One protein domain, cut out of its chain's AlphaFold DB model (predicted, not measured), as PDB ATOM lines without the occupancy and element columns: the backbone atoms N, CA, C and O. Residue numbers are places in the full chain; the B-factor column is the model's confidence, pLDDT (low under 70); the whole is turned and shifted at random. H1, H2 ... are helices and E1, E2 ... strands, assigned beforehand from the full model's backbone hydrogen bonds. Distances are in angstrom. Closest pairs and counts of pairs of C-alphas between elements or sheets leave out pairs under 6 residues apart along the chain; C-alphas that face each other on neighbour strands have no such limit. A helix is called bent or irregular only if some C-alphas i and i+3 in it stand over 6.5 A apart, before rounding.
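This is residues 219 to 343 of the 344 residues of an uncharacterized protein of Cyanobium sp. NAT70 (UniProt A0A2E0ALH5). A strongly twisted sheet of six strands forms the core, with H1 and H2 packed over one face and H4 on the other. The short H3 grazes the sheet, while the longest helix, H5, is set off from the sheet and near H4. The printed part has 125 residues, with five named helices and six named strands in the order E1 H1 E2 H2 E3 H3 E4 H4 E5 H5 E6. The sheet runs E3 E2 E4 E1 E5 E6 and is mixed, with the last pair antiparallel; the class is mixed, helices and strands. The whole is compact, with a radius of gyration of the C-alphas of 13.9 A, and rounded, spanning 36 by 30 by 26 A.

E1, residues 221 to 226, is an inner strand, parallel to its neighbours E4, residues 288 to 293, and E5, residues 309 to 313. N 224 and O 290 are 2.8 A apart, and N 311 and O 223 also 2.8 A, both within hydrogen-bond range. E2, residues 247 to 251, is parallel to E4, with N 291 and O 249 at 2.9 A, and to the edge strand E3, residues 270 to 273, with N 271 and O 248 at 2.8 A. The other edge strand, E6, residues 340 to 342, is antiparallel to E5, with N 341 and O 310 at 3.0 A. H1, residues 233 to 242, is on the sheet at a height of 9.5 A; only just 6 of the sheet's C-alphas give its local plane. It lies over E1 and only just not over E4, and runs along the strands, at 24 degrees to E1 on the local plane. H2, residues 252 to 261, is on the same face at a height of 8.7 A, only just over E2 with 3 of its C-alphas, and stands up from the sheet at 47 degrees. H2 is irregular, with C-alphas 253 and 256 7.1 A apart. H1 and H2 are close but not clearly touching, their closest C-alphas, of Val 233 and Leu 261, being 6.8 A apart, and about perpendicular at 81 degrees. H3, residues 277 to 280, only grazes the sheet with residues 278 to 280. H4, residues 294 to 300, is on the opposite face, over none of the strands; the closest C-alphas of H4 and E1 are those of Trp 294 and His 226, 6.0 A apart. H5, residues 319 to 330, is not on the sheet; H4 and H5 are near each other. E2, H2, E3 form a strand-helix-strand unit, two parallel neighbour strands with a helix between along the chain. E1, H1, E2, then E3, H3, E4, and E4, H4, E5 form split units, each with another strand between its two. The four crossovers are right-handed. Each O i to N i+4 pair is within hydrogen-bond range in H1, H4 and H5; H2 has 2 of 6, beside 5 of 7 O i to N i+3 pairs, and H3 is too short for such a pair.

E1 begins at C-alpha 221 (143.995, 98.458, 165.068) and is 16.4 A long. H1 is 14.3 A, E2 12.7 A, H2 14.6 A and E3 9.6 A long. H3 is 4.9 A, E4 16.3 A, H4 10.1 A and E5 12.9 A long. H5 begins at C-alpha 319 (117.854, 91.378, 163.213) and is 16.6 A long. E6, 6.8 A, ends at C-alpha 342 (139.238, 94.642, 173.886).

The two C-alphas farthest apart, of Arg 283 and Gly 318, are 41.4 A apart. The printed part has no cut, and no link is long. The mean pLDDT of the printed part is 80.4; residue 230, residues 259 to 268 and residues 334 to 343 are under 70.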
ATOM      1  N   ILE A 219     150.719  96.929 164.229       86.44
ATOM      2  CA  ILE A 219     150.013  98.204 164.226       86.44
ATOM      3  C   ILE A 219     148.768  97.980 165.093       86.44
ATOM      4  O   ILE A 219     147.981  97.102 164.730       86.44
ATOM      5  N   PRO A 220     148.569  98.724 166.194       88.50
ATOM      6  CA  PRO A 220     147.323  98.704 166.937       88.50
ATOM      7  C   PRO A 220     146.176  99.135 166.022       88.50
ATOM      8  O   PRO A 220     146.224 100.198 165.390       88.50
ATOM      9  N   ILE A 221     145.160  98.290 165.922       91.62
ATOM     10  CA  ILE A 221     143.995  98.458 165.068       91.62
ATOM     11  C   ILE A 221     142.736  98.465 165.925       91.62
ATOM     12  O   ILE A 221     142.358  97.465 166.535       91.62
ATOM     13  N   LYS A 222     142.007  99.574 165.852       91.50
ATOM     14  CA  LYS A 222     140.629  99.666 166.325       91.50
ATOM     15  C   LYS A 222     139.677  99.680 165.137       91.50
ATOM     16  O   LYS A 222     139.932 100.333 164.128       91.50
ATOM     17  N   VAL A 223     138.558  98.976 165.249       92.75
ATOM     18  CA  VAL A 223     137.459  99.032 164.284       92.75
ATOM     19  C   VAL A 223     136.269  99.702 164.954       92.75
ATOM     20  O   VAL A 223     135.757  99.213 165.957       92.75
ATOM     21  N   VAL A 224     135.828 100.823 164.390       91.06
ATOM     22  CA  VAL A 224     134.658 101.577 164.841       91.06
ATOM     23  C   VAL A 224     133.556 101.437 163.799       91.06
ATOM     24  O   VAL A 224     133.717 101.819 162.637       91.06
ATOM     25  N   VAL A 225     132.422 100.895 164.234       91.00
ATOM     26  CA  VAL A 225     131.233 100.680 163.412       91.00
ATOM     27  C   VAL A 225     130.128 101.607 163.903       91.00
ATOM     28  O   VAL A 225     129.706 101.515 165.050       91.00
ATOM     29  N   HIS A 226     129.619 102.484 163.045       89.06
ATOM     30  CA  HIS A 226     128.412 103.253 163.350       89.06
ATOM     31  C   HIS A 226     127.155 102.459 162.978       89.06
ATOM     32  O   HIS A 226     127.054 101.910 161.880       89.06
ATOM     33  N   SER A 227     126.171 102.414 163.878       85.50
ATOM     34  CA  SER A 227     124.907 101.698 163.654       85.50
ATOM     35  C   SER A 227     124.023 102.346 162.577       85.50
ATOM     36  O   SER A 227     123.177 101.675 161.974       85.50
ATOM     37  N   GLU A 228     124.211 103.645 162.340       77.81
ATOM     38  CA  GLU A 228     123.467 104.453 161.373       77.81
ATOM     39  C   GLU A 228     124.183 104.557 160.022       77.81
ATOM     40  O   GLU A 228     125.409 104.566 159.937       77.81
ATOM     41  N   TYR A 229     123.393 104.691 158.956       73.31
ATOM     42  CA  TYR A 229     123.898 104.916 157.603       73.31
ATOM     43  C   TYR A 229     124.431 106.347 157.457       73.31
ATOM     44  O   TYR A 229     123.711 107.307 157.737       73.31
ATOM     45  N   GLY A 230     125.650 106.496 156.933       64.19
ATOM     46  CA  GLY A 230     126.146 107.787 156.444       64.19
ATOM     47  C   GLY A 230     126.672 108.777 157.482       64.19
ATOM     48  O   GLY A 230     126.731 109.953 157.152       64.19
ATOM     49  N   PHE A 231     127.091 108.310 158.665       71.06
ATOM     50  CA  PHE A 231     127.784 109.066 159.727       71.06
ATOM     51  C   PHE A 231     127.182 110.447 160.048       71.06
ATOM     52  O   PHE A 231     127.446 111.448 159.385       71.06
ATOM     53  N   GLY A 232     126.435 110.547 161.150       71.56
ATOM     54  CA  GLY A 232     126.045 111.856 161.677       71.56
ATOM     55  C   GLY A 232     127.272 112.704 162.040       71.56
ATOM     56  O   GLY A 232     128.187 112.211 162.700       71.56
ATOM     57  N   VAL A 233     127.275 113.989 161.661       71.62
ATOM     58  CA  VAL A 233     128.421 114.897 161.872       71.62
ATOM     59  C   VAL A 233     128.861 114.941 163.335       71.62
ATOM     60  O   VAL A 233     130.038 114.765 163.636       71.62
ATOM     61  N   SER A 234     127.907 115.096 164.257       74.50
ATOM     62  CA  SER A 234     128.180 115.124 165.696       74.50
ATOM     63  C   SER A 234     128.723 113.796 166.228       74.50
ATOM     64  O   SER A 234     129.588 113.797 167.095       74.50
ATOM     65  N   ALA A 235     128.230 112.667 165.709       74.12
ATOM     66  CA  ALA A 235     128.664 111.343 166.148       74.12
ATOM     67  C   ALA A 235     130.094 111.043 165.680       74.12
ATOM     68  O   ALA A 235     130.884 110.482 166.435       74.12
ATOM     69  N   LEU A 236     130.439 111.454 164.456       75.69
ATOM     70  CA  LEU A 236     131.801 111.340 163.954       75.69
ATOM     71  C   LEU A 236     132.760 112.257 164.716       75.69
ATOM     72  O   LEU A 236     133.832 111.813 165.107       75.69
ATOM     73  N   GLN A 237     132.375 113.514 164.951       75.81
ATOM     74  CA  GLN A 237     133.200 114.453 165.709       75.81
ATOM     75  C   GLN A 237     133.486 113.933 167.124       75.81
ATOM     76  O   GLN A 237     134.638 113.934 167.542       75.81
ATOM     77  N   ALA A 238     132.472 113.416 167.822       76.81
ATOM     78  CA  ALA A 238     132.664 112.798 169.131       76.81
ATOM     79  C   ALA A 238     133.633 111.604 169.068       76.81
ATOM     80  O   ALA A 238     134.529 111.498 169.898       76.81
ATOM     81  N   SER A 239     133.512 110.750 168.044       77.06
ATOM     82  CA  SER A 239     134.423 109.617 167.839       77.06
ATOM     83  C   SER A 239     135.870 110.064 167.591       77.06
ATOM     84  O   SER A 239     136.796 109.460 168.129       77.06
ATOM     85  N   LEU A 240     136.068 111.146 166.828       76.56
ATOM     86  CA  LEU A 240     137.382 111.739 166.558       76.56
ATOM     87  C   LEU A 240     138.013 112.391 167.796       76.56
ATOM     88  O   LEU A 240     139.233 112.383 167.933       76.56
ATOM     89  N   GLU A 241     137.199 112.970 168.680       76.56
ATOM     90  CA  GLU A 241     137.651 113.555 169.949       76.56
ATOM     91  C   GLU A 241     137.980 112.473 170.991       76.56
ATOM     92  O   GLU A 241     138.930 112.622 171.758       76.56
ATOM     93  N   GLU A 242     137.218 111.378 171.008       78.00
ATOM     94  CA  GLU A 242     137.393 110.259 171.941       78.00
ATOM     95  C   GLU A 242     138.590 109.367 171.580       78.00
ATOM     96  O   GLU A 242     139.233 108.802 172.467       78.00
ATOM     97  N   HIS A 243     138.924 109.252 170.291       76.62
ATOM     98  CA  HIS A 243     139.927 108.307 169.812       76.62
ATOM     99  C   HIS A 243     141.081 108.993 169.086       76.62
ATOM    100  O   HIS A 243     140.903 109.686 168.088       76.62
ATOM    101  N   SER A 244     142.310 108.732 169.529       76.88
ATOM    102  CA  SER A 244     143.513 109.143 168.806       76.88
ATOM    103  C   SER A 244     144.056 107.994 167.958       76.88
ATOM    104  O   SER A 244     144.350 106.927 168.494       76.88
ATOM    105  N   ALA A 245     144.272 108.236 166.667       80.19
ATOM    106  CA  ALA A 245     145.084 107.378 165.807       80.19
ATOM    107  C   ALA A 245     145.920 108.214 164.836       80.19
ATOM    108  O   ALA A 245     145.594 109.375 164.552       80.19
ATOM    109  N   ASP A 246     146.981 107.600 164.312       82.12
ATOM    110  CA  ASP A 246     147.778 108.170 163.225       82.12
ATOM    111  C   ASP A 246     146.964 108.220 161.937       82.12
ATOM    112  O   ASP A 246     147.011 109.218 161.219       82.12
ATOM    113  N   VAL A 247     146.195 107.155 161.665       89.75
ATOM    114  CA  VAL A 247     145.351 107.057 160.474       89.75
ATOM    115  C   VAL A 247     143.926 106.622 160.800       89.75
ATOM    116  O   VAL A 247     143.686 105.594 161.432       89.75
ATOM    117  N   TRP A 248     142.977 107.374 160.257       90.19
ATOM    118  CA  TRP A 248     141.573 107.014 160.117       90.19
ATOM    119  C   TRP A 248     141.351 106.412 158.731       90.19
ATOM    120  O   TRP A 248     141.295 107.113 157.718       90.19
ATOM    121  N   ALA A 249     141.266 105.089 158.676       92.44
ATOM    122  CA  ALA A 249     141.083 104.331 157.453       92.44
ATOM    123  C   ALA A 249     139.588 104.184 157.144       92.44
ATOM    124  O   ALA A 249     138.844 103.554 157.897       92.44
ATOM    125  N   VAL A 250     139.153 104.719 156.005       90.69
ATOM    126  CA  VAL A 250     137.750 104.704 155.576       90.69
ATOM    127  C   VAL A 250     137.631 104.013 154.215       90.69
ATOM    128  O   VAL A 250     138.406 104.314 153.307       90.69
ATOM    129  N   PRO A 251     136.660 103.114 153.999       91.50
ATOM    130  CA  PRO A 251     136.398 102.578 152.671       91.50
ATOM    131  C   PRO A 251     136.094 103.694 151.663       91.50
ATOM    132  O   PRO A 251     135.229 104.541 151.888       91.50
ATOM    133  N   LYS A 252     136.743 103.664 150.497       90.00
ATOM    134  CA  LYS A 252     136.604 104.684 149.440       90.00
ATOM    135  C   LYS A 252     135.156 104.898 148.997       90.00
ATOM    136  O   LYS A 252     134.776 106.006 148.648       90.00
ATOM    137  N   ARG A 253     134.319 103.861 149.050       87.44
ATOM    138  CA  ARG A 253     132.878 103.946 148.740       87.44
ATOM    139  C   ARG A 253     132.076 104.812 149.711       87.44
ATOM    140  O   ARG A 253     131.037 105.338 149.324       87.44
ATOM    141  N   LEU A 254     132.561 104.988 150.938       86.69
ATOM    142  CA  LEU A 254     131.933 105.872 151.910       86.69
ATOM    143  C   LEU A 254     132.376 107.327 151.720       86.69
ATOM    144  O   LEU A 254     131.726 108.202 152.268       86.69
ATOM    145  N   GLU A 255     133.396 107.625 150.905       84.44
ATOM    146  CA  GLU A 255     133.957 108.978 150.726       84.44
ATOM    147  C   GLU A 255     132.896 110.053 150.449       84.44
ATOM    148  O   GLU A 255     132.917 111.115 151.066       84.44
ATOM    149  N   ALA A 256     131.912 109.765 149.591       80.12
ATOM    150  CA  ALA A 256     130.825 110.703 149.307       80.12
ATOM    151  C   ALA A 256     129.968 111.021 150.550       80.12
ATOM    152  O   ALA A 256     129.459 112.132 150.679       80.12
ATOM    153  N   ARG A 257     129.839 110.069 151.483       77.81
ATOM    154  CA  ARG A 257     129.146 110.235 152.771       77.81
ATOM    155  C   ARG A 257     129.955 111.125 153.733       77.81
ATOM    156  O   ARG A 257     129.366 111.791 154.573       77.81
ATOM    157  N   PHE A 258     131.276 111.220 153.547       72.81
ATOM    158  CA  PHE A 258     132.174 112.118 154.291       72.81
ATOM    159  C   PHE A 258     132.355 113.499 153.635       72.81
ATOM    160  O   PHE A 258     133.008 114.368 154.209       72.81
ATOM    161  N   ALA A 259     131.769 113.759 152.462       67.12
ATOM    162  CA  ALA A 259     131.946 115.036 151.761       67.12
ATOM    163  C   ALA A 259     131.422 116.249 152.561       67.12
ATOM    164  O   ALA A 259     132.002 117.329 152.490       67.12
ATOM    165  N   ALA A 260     130.372 116.068 153.370       62.78
ATOM    166  CA  ALA A 260     129.833 117.104 154.262       62.78
ATOM    167  C   ALA A 260     130.723 117.392 155.488       62.78
ATOM    168  O   ALA A 260     130.474 118.338 156.231       62.78
ATOM    169  N   LEU A 261     131.750 116.569 155.698       61.34
ATOM    170  CA  LEU A 261     132.679 116.602 156.825       61.34
ATOM    171  C   LEU A 261     134.077 117.066 156.409       61.34
ATOM    172  O   LEU A 261     134.997 117.031 157.221       61.34
ATOM    173  N   HIS A 262     134.233 117.512 155.158       62.38
ATOM    174  CA  HIS A 262     135.510 117.900 154.565       62.38
ATOM    175  C   HIS A 262     136.308 118.873 155.446       62.38
ATOM    176  O   HIS A 262     137.507 118.677 155.614       62.38
ATOM    177  N   ASP A 263     135.645 119.848 156.077       61.44
ATOM    178  CA  ASP A 263     136.290 120.840 156.950       61.44
ATOM    179  C   ASP A 263     136.792 120.250 158.282       61.44
ATOM    180  O   ASP A 263     137.793 120.714 158.825       61.44
ATOM    181  N   LEU A 264     136.136 119.201 158.792       60.03
ATOM    182  CA  LEU A 264     136.523 118.480 160.015       60.03
ATOM    183  C   LEU A 264     137.649 117.458 159.754       60.03
ATOM    184  O   LEU A 264     138.370 117.060 160.662       60.03
ATOM    185  N   VAL A 265     137.778 117.040 158.492       59.91
ATOM    186  CA  VAL A 265     138.650 115.971 157.977       59.91
ATOM    187  C   VAL A 265     139.908 116.539 157.286       59.91
ATOM    188  O   VAL A 265     140.705 115.797 156.725       59.91
ATOM    189  N   GLN A 266     140.136 117.858 157.347       55.53
ATOM    190  CA  GLN A 266     141.324 118.518 156.768       55.53
ATOM    191  C   GLN A 266     142.650 118.145 157.444       55.53
ATOM    192  O   GLN A 266     143.724 118.497 156.950       55.53
ATOM    193  N   ASP A 267     142.590 117.426 158.561       57.72
ATOM    194  CA  ASP A 267     143.765 116.836 159.173       57.72
ATOM    195  C   ASP A 267     144.251 115.666 158.300       57.72
ATOM    196  O   ASP A 267     143.462 114.798 157.925       57.72
ATOM    197  N   GLN A 268     145.542 115.624 157.958       59.72
ATOM    198  CA  GLN A 268     146.147 114.694 156.979       59.72
ATOM    199  C   GLN A 268     146.118 113.203 157.394       59.72
ATOM    200  O   GLN A 268     146.879 112.386 156.880       59.72
ATOM    201  N   ARG A 269     145.247 112.840 158.335       74.81
ATOM    202  CA  ARG A 269     145.137 111.541 158.994       74.81
ATOM    203  C   ARG A 269     144.042 110.650 158.405       74.81
ATOM    204  O   ARG A 269     143.989 109.479 158.749       74.81
ATOM    205  N   PHE A 270     143.183 111.140 157.509       84.50
ATOM    206  CA  PHE A 270     142.186 110.291 156.843       84.50
ATOM    207  C   PHE A 270     142.735 109.636 155.576       84.50
ATOM    208  O   PHE A 270     143.246 110.307 154.679       84.50
ATOM    209  N   TYR A 271     142.556 108.321 155.466       88.38
ATOM    210  CA  TYR A 271     142.933 107.547 154.291       88.38
ATOM    211  C   TYR A 271     141.730 106.789 153.728       88.38
ATOM    212  O   TYR A 271     141.206 105.867 154.356       88.38
ATOM    213  N   PHE A 272     141.320 107.143 152.509       89.44
ATOM    214  CA  PHE A 272     140.243 106.452 151.805       89.44
ATOM    215  C   PHE A 272     140.782 105.278 150.978       89.44
ATOM    216  O   PHE A 272     141.289 105.485 149.873       89.44
ATOM    217  N   TYR A 273     140.652 104.051 151.484       91.62
ATOM    218  CA  TYR A 273     141.218 102.847 150.862       91.62
ATOM    219  C   TYR A 273     140.235 102.129 149.935       91.62
ATOM    220  O   TYR A 273     139.025 102.118 150.175       91.62
ATOM    221  N   ARG A 274     140.738 101.443 148.901       91.56
ATOM    222  CA  ARG A 274     139.921 100.468 148.140       91.56
ATOM    223  C   ARG A 274     140.023  99.071 148.738       91.56
ATOM    224  O   ARG A 274     139.020  98.368 148.812       91.56
ATOM    225  N   HIS A 275     141.207  98.705 149.217       90.69
ATOM    226  CA  HIS A 275     141.458  97.499 149.991       90.69
ATOM    227  C   HIS A 275     142.133  97.860 151.328       90.69
ATOM    228  O   HIS A 275     143.144  98.558 151.316       90.69
ATOM    229  N   PRO A 276     141.681  97.319 152.479       87.94
ATOM    230  CA  PRO A 276     142.264  97.617 153.797       87.94
ATOM    231  C   PRO A 276     143.788  97.429 153.919       87.94
ATOM    232  O   PRO A 276     144.433  98.062 154.749       87.94
ATOM    233  N   ARG A 277     144.385  96.574 153.074       86.06
ATOM    234  CA  ARG A 277     145.829  96.310 153.050       86.06
ATOM    235  C   ARG A 277     146.643  97.514 152.586       86.06
ATOM    236  O   ARG A 277     147.807  97.594 152.941       86.06
ATOM    237  N   GLU A 278     146.052  98.435 151.827       88.50
ATOM    238  CA  GLU A 278     146.725  99.657 151.368       88.50
ATOM    239  C   GLU A 278     147.265 100.475 152.547       88.50
ATOM    240  O   GLU A 278     148.402 100.936 152.505       88.50
ATOM    241  N   VAL A 279     146.482 100.577 153.627       87.88
ATOM    242  CA  VAL A 279     146.874 101.303 154.844       87.88
ATOM    243  C   VAL A 279     147.959 100.548 155.606       87.88
ATOM    244  O   VAL A 279     148.936 101.147 156.042       87.88
ATOM    245  N   LEU A 280     147.826  99.223 155.709       84.31
ATOM    246  CA  LEU A 280     148.768  98.359 156.432       84.31
ATOM    247  C   LEU A 280     150.161  98.288 155.785       84.31
ATOM    248  O   LEU A 280     151.113  97.861 156.429       84.31
ATOM    249  N   LEU A 281     150.286  98.663 154.510       80.44
ATOM    250  CA  LEU A 281     151.569  98.696 153.802       80.44
ATOM    251  C   LEU A 281     152.350  99.998 154.033       80.44
ATOM    252  O   LEU A 281     153.529 100.066 153.678       80.44
ATOM    253  N   ASN A 282     151.724 101.027 154.610       79.94
ATOM    254  CA  ASN A 282     152.391 102.288 154.902       79.94
ATOM    255  C   ASN A 282     153.206 102.176 156.203       79.94
ATOM    256  O   ASN A 282     152.649 102.028 157.287       79.94
ATOM    257  N   ARG A 283     154.535 102.274 156.083       74.06
ATOM    258  CA  ARG A 283     155.484 102.114 157.199       74.06
ATOM    259  C   ARG A 283     155.430 103.239 158.237       74.06
ATOM    260  O   ARG A 283     155.916 103.039 159.344       74.06
ATOM    261  N   ASP A 284     154.855 104.389 157.895       80.44
ATOM    262  CA  ASP A 284     154.734 105.522 158.818       80.44
ATOM    263  C   ASP A 284     153.514 105.402 159.745       80.44
ATOM    264  O   ASP A 284     153.377 106.168 160.699       80.44
ATOM    265  N   VAL A 285     152.626 104.439 159.483       86.50
ATOM    266  CA  VAL A 285     151.404 104.227 160.260       86.50
ATOM    267  C   VAL A 285     151.724 103.401 161.498       86.50
ATOM    268  O   VAL A 285     152.096 102.234 161.386       86.50
ATOM    269  N   ARG A 286     151.547 103.987 162.687       86.56
ATOM    270  CA  ARG A 286     151.795 103.308 163.970       86.56
ATOM    271  C   ARG A 286     150.516 102.964 164.716       86.56
ATOM    272  O   ARG A 286     150.606 102.276 165.718       86.56
ATOM    273  N   SER A 287     149.354 103.415 164.247       90.62
ATOM    274  CA  SER A 287     148.026 103.076 164.769       90.62
ATOM    275  C   SER A 287     146.944 103.358 163.721       90.62
ATOM    276  O   SER A 287     147.034 104.335 162.970       90.62
ATOM    277  N   ILE A 288     145.917 102.505 163.654       93.12
ATOM    278  CA  ILE A 288     144.816 102.628 162.689       93.12
ATOM    279  C   ILE A 288     143.473 102.556 163.406       93.12
ATOM    280  O   ILE A 288     143.216 101.631 164.175       93.12
ATOM    281  N   ILE A 289     142.574 103.471 163.055       92.94
ATOM    282  CA  ILE A 289     141.140 103.294 163.275       92.94
ATOM    283  C   ILE A 289     140.476 103.035 161.928       92.94
ATOM    284  O   ILE A 289     140.435 103.915 161.070       92.94
ATOM    285  N   PHE A 290     139.943 101.831 161.736       93.69
ATOM    286  CA  PHE A 290     139.027 101.568 160.634       93.69
ATOM    287  C   PHE A 290     137.645 102.072 161.006       93.69
ATOM    288  O   PHE A 290     137.045 101.597 161.969       93.69
ATOM    289  N   LEU A 291     137.133 103.004 160.216       90.81
ATOM    290  CA  LEU A 291     135.828 103.602 160.429       90.81
ATOM    291  C   LEU A 291     134.869 103.173 159.319       90.81
ATOM    292  O   LEU A 291     135.122 103.394 158.131       90.81
ATOM    293  N   MET A 292     133.749 102.576 159.718       91.31
ATOM    294  CA  MET A 292     132.702 102.114 158.810       91.31
ATOM    295  C   MET A 292     131.311 102.256 159.419       91.31
ATOM    296  O   MET A 292     131.159 102.490 160.616       91.31
ATOM    297  N   ASP A 293     130.287 102.131 158.581       90.06
ATOM    298  CA  ASP A 293     128.908 102.010 159.033       90.06
ATOM    299  C   ASP A 293     128.431 100.551 158.974       90.06
ATOM    300  O   ASP A 293     129.129  99.650 158.500       90.06
ATOM    301  N   TRP A 294     127.239 100.303 159.510       90.56
ATOM    302  CA  TRP A 294     126.659  98.966 159.569       90.56
ATOM    303  C   TRP A 294     126.501  98.313 158.191       90.56
ATOM    304  O   TRP A 294     126.720  97.113 158.043       90.56
ATOM    305  N   GLU A 295     126.107  99.089 157.181       89.81
ATOM    306  CA  GLU A 295     125.882  98.566 155.831       89.81
ATOM    307  C   GLU A 295     127.193  98.070 155.212       89.81
ATOM    308  O   GLU A 295     127.239  96.992 154.615       89.81
ATOM    309  N   GLU A 296     128.268  98.833 155.398       91.31
ATOM    310  CA  GLU A 296     129.605  98.451 154.970       91.31
ATOM    311  C   GLU A 296     130.046  97.117 155.587       91.31
ATOM    312  O   GLU A 296     130.504  96.226 154.859       91.31
ATOM    313  N   LEU A 297     129.869  96.976 156.907       91.94
ATOM    314  CA  LEU A 297     130.193  95.759 157.652       91.94
ATOM    315  C   LEU A 297     129.361  94.566 157.164       91.94
ATOM    316  O   LEU A 297     129.898  93.477 156.977       91.94
ATOM    317  N   GLU A 298     128.062  94.757 156.941       90.50
ATOM    318  CA  GLU A 298     127.157  93.692 156.494       90.50
ATOM    319  C   GLU A 298     127.522  93.181 155.094       90.50
ATOM    320  O   GLU A 298     127.514  91.974 154.846       90.50
ATOM    321  N   GLN A 299     127.884  94.084 154.184       90.44
ATOM    322  CA  GLN A 299     128.184  93.731 152.796       90.44
ATOM    323  C   GLN A 299     129.590  93.144 152.607       90.44
ATOM    324  O   GLN A 299     129.806  92.384 151.664       90.44
ATOM    325  N   ASN A 300     130.555  93.508 153.459       90.81
ATOM    326  CA  ASN A 300     131.979  93.248 153.194       90.81
ATOM    327  C   ASN A 300     132.728  92.594 154.350       90.81
ATOM    328  O   ASN A 300     133.870  92.173 154.174       90.81
ATOM    329  N   GLY A 301     132.088  92.482 155.510       91.62
ATOM    330  CA  GLY A 301     132.715  92.000 156.725       91.62
ATOM    331  C   GLY A 301     133.741  92.980 157.290       91.62
ATOM    332  O   GLY A 301     133.814  94.153 156.923       91.62
ATOM    333  N   LEU A 302     134.528  92.470 158.233       92.06
ATOM    334  CA  LEU A 302     135.580  93.231 158.892       92.06
ATOM    335  C   LEU A 302     136.735  93.529 157.923       92.06
ATOM    336  O   LEU A 302     137.061  92.699 157.071       92.06
ATOM    337  N   PRO A 303     137.409  94.680 158.075       91.69
ATOM    338  CA  PRO A 303     138.459  95.098 157.150       91.69
ATOM    339  C   PRO A 303     139.750  94.287 157.331       91.69
ATOM    340  O   PRO A 303     140.588  94.225 156.431       91.69
ATOM    341  N   VAL A 304     139.920  93.659 158.495       89.88
ATOM    342  CA  VAL A 304     141.116  92.921 158.896       89.88
ATOM    343  C   VAL A 304     140.734  91.655 159.656       89.88
ATOM    344  O   VAL A 304     139.653  91.558 160.232       89.88
ATOM    345  N   LEU A 305     141.637  90.672 159.651       81.12
ATOM    346  CA  LEU A 305     141.458  89.410 160.380       81.12
ATOM    347  C   LEU A 305     141.750  89.537 161.880       81.12
ATOM    348  O   LEU A 305     141.302  88.699 162.654       81.12
ATOM    349  N   HIS A 306     142.517  90.551 162.276       82.81
ATOM    350  CA  HIS A 306     142.892  90.815 163.659       82.81
ATOM    351  C   HIS A 306     142.793  92.316 163.926       82.81
ATOM    352  O   HIS A 306     143.182  93.114 163.075       82.81
ATOM    353  N   MET A 307     142.258  92.661 165.089       88.75
ATOM    354  CA  MET A 307     142.072  94.014 165.602       88.75
ATOM    355  C   MET A 307     142.123  93.932 167.126       88.75
ATOM    356  O   MET A 307     141.665  92.934 167.679       88.75
ATOM    357  N   ASP A 308     142.652  94.959 167.772       85.44
ATOM    358  CA  ASP A 308     142.780  95.048 169.228       85.44
ATOM    359  C   ASP A 308     141.469  95.501 169.867       85.44
ATOM    360  O   ASP A 308     141.156  95.133 170.993       85.44
ATOM    361  N   GLN A 309     140.675  96.294 169.141       86.88
ATOM    362  CA  GLN A 309     139.388  96.783 169.625       86.88
ATOM    363  C   GLN A 309     138.317  96.763 168.540       86.88
ATOM    364  O   GLN A 309     138.554  97.174 167.403       86.88
ATOM    365  N   LEU A 310     137.106  96.361 168.920       89.25
ATOM    366  CA  LEU A 310     135.902  96.507 168.104       89.25
ATOM    367  C   LEU A 310     134.858  97.307 168.890       89.25
ATOM    368  O   LEU A 310     134.453  96.904 169.981       89.25
ATOM    369  N   GLN A 311     134.416  98.429 168.325       87.88
ATOM    370  CA  GLN A 311     133.463  99.341 168.949       87.88
ATOM    371  C   GLN A 311     132.253  99.572 168.045       87.88
ATOM    372  O   GLN A 311     132.397  99.801 166.844       87.88
ATOM    373  N   LEU A 312     131.060  99.552 168.637       88.06
ATOM    374  CA  LEU A 312     129.812  99.925 167.977       88.06
ATOM    375  C   LEU A 312     129.324 101.254 168.552       88.06
ATOM    376  O   LEU A 312     129.095 101.360 169.753       88.06
ATOM    377  N   ILE A 313     129.123 102.255 167.700       85.94
ATOM    378  CA  ILE A 313     128.573 103.554 168.091       85.94
ATOM    379  C   ILE A 313     127.113 103.636 167.648       85.94
ATOM    380  O   ILE A 313     126.799 103.509 166.463       85.94
ATOM    381  N   GLY A 314     126.232 103.893 168.614       84.19
ATOM    382  CA  GLY A 314     124.783 103.955 168.430       84.19
ATOM    383  C   GLY A 314     124.076 102.651 168.806       84.19
ATOM    384  O   GLY A 314     124.672 101.720 169.343       84.19
ATOM    385  N   SER A 315     122.767 102.590 168.565       82.44
ATOM    386  CA  SER A 315     121.931 101.444 168.941       82.44
ATOM    387  C   SER A 315     121.519 100.611 167.732       82.44
ATOM    388  O   SER A 315     121.064 101.155 166.723       82.44
ATOM    389  N   LEU A 316     121.595  99.286 167.867       84.69
ATOM    390  CA  LEU A 316     121.004  98.324 166.936       84.69
ATOM    391  C   LEU A 316     119.706  97.760 167.516       84.69
ATOM    392  O   LEU A 316     119.520  97.709 168.731       84.69
ATOM    393  N   SER A 317     118.807  97.312 166.644       84.88
ATOM    394  CA  SER A 317     117.554  96.666 167.033       84.88
ATOM    395  C   SER A 317     117.181  95.548 166.059       84.88
ATOM    396  O   SER A 317     117.663  95.499 164.921       84.88
ATOM    397  N   GLY A 318     116.337  94.621 166.524       89.50
ATOM    398  CA  GLY A 318     115.858  93.487 165.734       89.50
ATOM    399  C   GLY A 318     116.998  92.629 165.179       89.50
ATOM    400  O   GLY A 318     117.972  92.347 165.872       89.50
ATOM    401  N   THR A 319     116.897  92.262 163.900       88.56
ATOM    402  CA  THR A 319     117.854  91.378 163.213       88.56
ATOM    403  C   THR A 319     119.299  91.877 163.265       88.56
ATOM    404  O   THR A 319     120.216  91.067 163.352       88.56
ATOM    405  N   ARG A 320     119.527  93.199 163.272       88.38
ATOM    406  CA  ARG A 320     120.892  93.745 163.341       88.38
ATOM    407  C   ARG A 320     121.559  93.481 164.687       88.38
ATOM    408  O   ARG A 320     122.754  93.213 164.734       88.38
ATOM    409  N   LEU A 321     120.786  93.519 165.774       87.94
ATOM    410  CA  LEU A 321     121.296  93.189 167.102       87.94
ATOM    411  C   LEU A 321     121.696  91.706 167.173       87.94
ATOM    412  O   LEU A 321     122.799  91.393 167.607       87.94
ATOM    413  N   GLU A 322     120.857  90.809 166.650       88.44
ATOM    414  CA  GLU A 322     121.157  89.369 166.583       88.44
ATOM    415  C   GLU A 322     122.407  89.073 165.732       88.44
ATOM    416  O   GLU A 322     123.245  88.242 166.094       88.44
ATOM    417  N   GLN A 323     122.563  89.769 164.598       89.88
ATOM    418  CA  GLN A 323     123.749  89.673 163.741       89.88
ATOM    419  C   GLN A 323     125.016  90.147 164.469       89.88
ATOM    420  O   GLN A 323     126.053  89.486 164.373       89.88
ATOM    421  N   TRP A 324     124.930  91.250 165.218       89.06
ATOM    422  CA  TRP A 324     126.041  91.780 166.009       89.06
ATOM    423  C   TRP A 324     126.480  90.804 167.104       89.06
ATOM    424  O   TRP A 324     127.655  90.452 167.187       89.06
ATOM    425  N   GLU A 325     125.539  90.282 167.890       87.12
ATOM    426  CA  GLU A 325     125.825  89.293 168.938       87.12
ATOM    427  C   GLU A 325     126.452  88.011 168.363       87.12
ATOM    428  O   GLU A 325     127.396  87.449 168.928       87.12
ATOM    429  N   SER A 326     125.972  87.563 167.199       87.88
ATOM    430  CA  SER A 326     126.536  86.418 166.475       87.88
ATOM    431  C   SER A 326     127.974  86.671 166.009       87.88
ATOM    432  O   SER A 326     128.821  85.778 166.128       87.88
ATOM    433  N   LEU A 327     128.277  87.879 165.518       87.75
ATOM    434  CA  LEU A 327     129.635  88.286 165.144       87.75
ATOM    435  C   LEU A 327     130.568  88.254 166.359       87.75
ATOM    436  O   LEU A 327     131.606  87.592 166.298       87.75
ATOM    437  N   LEU A 328     130.179  88.887 167.471       86.31
ATOM    438  CA  LEU A 328     130.971  88.902 168.707       86.31
ATOM    439  C   LEU A 328     131.279  87.482 169.198       86.31
ATOM    440  O   LEU A 328     132.428  87.158 169.504       86.31
ATOM    441  N   LYS A 329     130.283  86.588 169.164       84.56
ATOM    442  CA  LYS A 329     130.463  85.181 169.541       84.56
ATOM    443  C   LYS A 329     131.464  84.448 168.644       84.56
ATOM    444  O   LYS A 329     132.233  83.631 169.144       84.56
ATOM    445  N   ARG A 330     131.469  84.711 167.332       84.44
ATOM    446  CA  ARG A 330     132.444  84.114 166.394       84.44
ATOM    447  C   ARG A 330     133.865  84.619 166.625       84.44
ATOM    448  O   ARG A 330     134.802  83.873 166.369       84.44
ATOM    449  N   LEU A 331     134.006  85.845 167.117       81.25
ATOM    450  CA  LEU A 331     135.287  86.438 167.499       81.25
ATOM    451  C   LEU A 331     135.764  85.993 168.894       81.25
ATOM    452  O   LEU A 331     136.831  86.408 169.326       81.25
ATOM    453  N   GLY A 332     135.002  85.145 169.598       76.94
ATOM    454  CA  GLY A 332     135.353  84.673 170.942       76.94
ATOM    455  C   GLY A 332     135.121  85.703 172.053       76.94
ATOM    456  O   GLY A 332     135.605  85.518 173.168       76.94
ATOM    457  N   LEU A 333     134.367  86.772 171.780       70.31
ATOM    458  CA  LEU A 333     134.028  87.807 172.754       70.31
ATOM    459  C   LEU A 333     132.764  87.394 173.525       70.31
ATOM    460  O   LEU A 333     131.675  87.311 172.956       70.31
ATOM    461  N   HIS A 334     132.913  87.099 174.821       56.66
ATOM    462  CA  HIS A 334     131.843  86.530 175.657       56.66
ATOM    463  C   HIS A 334     131.267  87.480 176.724       56.66
ATOM    464  O   HIS A 334     130.229  87.157 177.301       56.66
ATOM    465  N   GLN A 335     131.881  88.642 176.971       55.31
ATOM    466  CA  GLN A 335     131.343  89.678 177.864       55.31
ATOM    467  C   GLN A 335     131.487  91.056 177.213       55.31
ATOM    468  O   GLN A 335     132.563  91.642 177.276       55.31
ATOM    469  N   PRO A 336     130.439  91.569 176.553       49.16
ATOM    470  CA  PRO A 336     130.466  92.921 176.043       49.16
ATOM    471  C   PRO A 336     130.129  93.870 177.198       49.16
ATOM    472  O   PRO A 336     128.982  93.913 177.647       49.16
ATOM    473  N   ASP A 337     131.082  94.692 177.637       47.47
ATOM    474  CA  ASP A 337     130.679  96.067 177.925       47.47
ATOM    475  C   ASP A 337     130.115  96.568 176.600       47.47
ATOM    476  O   ASP A 337     130.791  96.516 175.576       47.47
ATOM    477  N   GLN A 338     128.818  96.869 176.591       49.94
ATOM    478  CA  GLN A 338     127.887  96.601 175.485       49.94
ATOM    479  C   GLN A 338     128.218  97.262 174.123       49.94
ATOM    480  O   GLN A 338     127.490  97.056 173.155       49.94
ATOM    481  N   TYR A 339     129.315  98.017 174.027       54.38
ATOM    482  CA  TYR A 339     129.725  98.790 172.863       54.38
ATOM    483  C   TYR A 339     131.241  98.871 172.615       54.38
ATOM    484  O   TYR A 339     131.602  99.448 171.597       54.38
ATOM    485  N   CYS A 340     132.124  98.303 173.449       47.34
ATOM    486  CA  CYS A 340     133.578  98.296 173.215       47.34
ATOM    487  C   CYS A 340     134.191  96.993 173.735       47.34
ATOM    488  O   CYS A 340     134.049  96.667 174.910       47.34
ATOM    489  N   CYS A 341     134.872  96.255 172.863       54.44
ATOM    490  CA  CYS A 341     135.518  95.001 173.227       54.44
ATOM    491  C   CYS A 341     137.016  95.105 172.965       54.44
ATOM    492  O   CYS A 341     137.406  95.258 171.806       54.44
ATOM    493  N   ASP A 342     137.821  94.973 174.017       48.84
ATOM    494  CA  ASP A 342     139.238  94.642 173.886       48.84
ATOM    495  C   ASP A 342     139.353  93.178 173.437       48.84
ATOM    496  O   ASP A 342     138.699  92.283 173.987       48.84
ATOM    497  N   LEU A 343     140.137  92.941 172.395       50.31
ATOM    498  CA  LEU A 343     140.408  91.630 171.821       50.31
ATOM    499  C   LEU A 343     141.818  91.175 172.235       50.31
ATOM    500  O   LEU A 343     142.721  92.008 172.297       50.31
TER     501      LEU A 343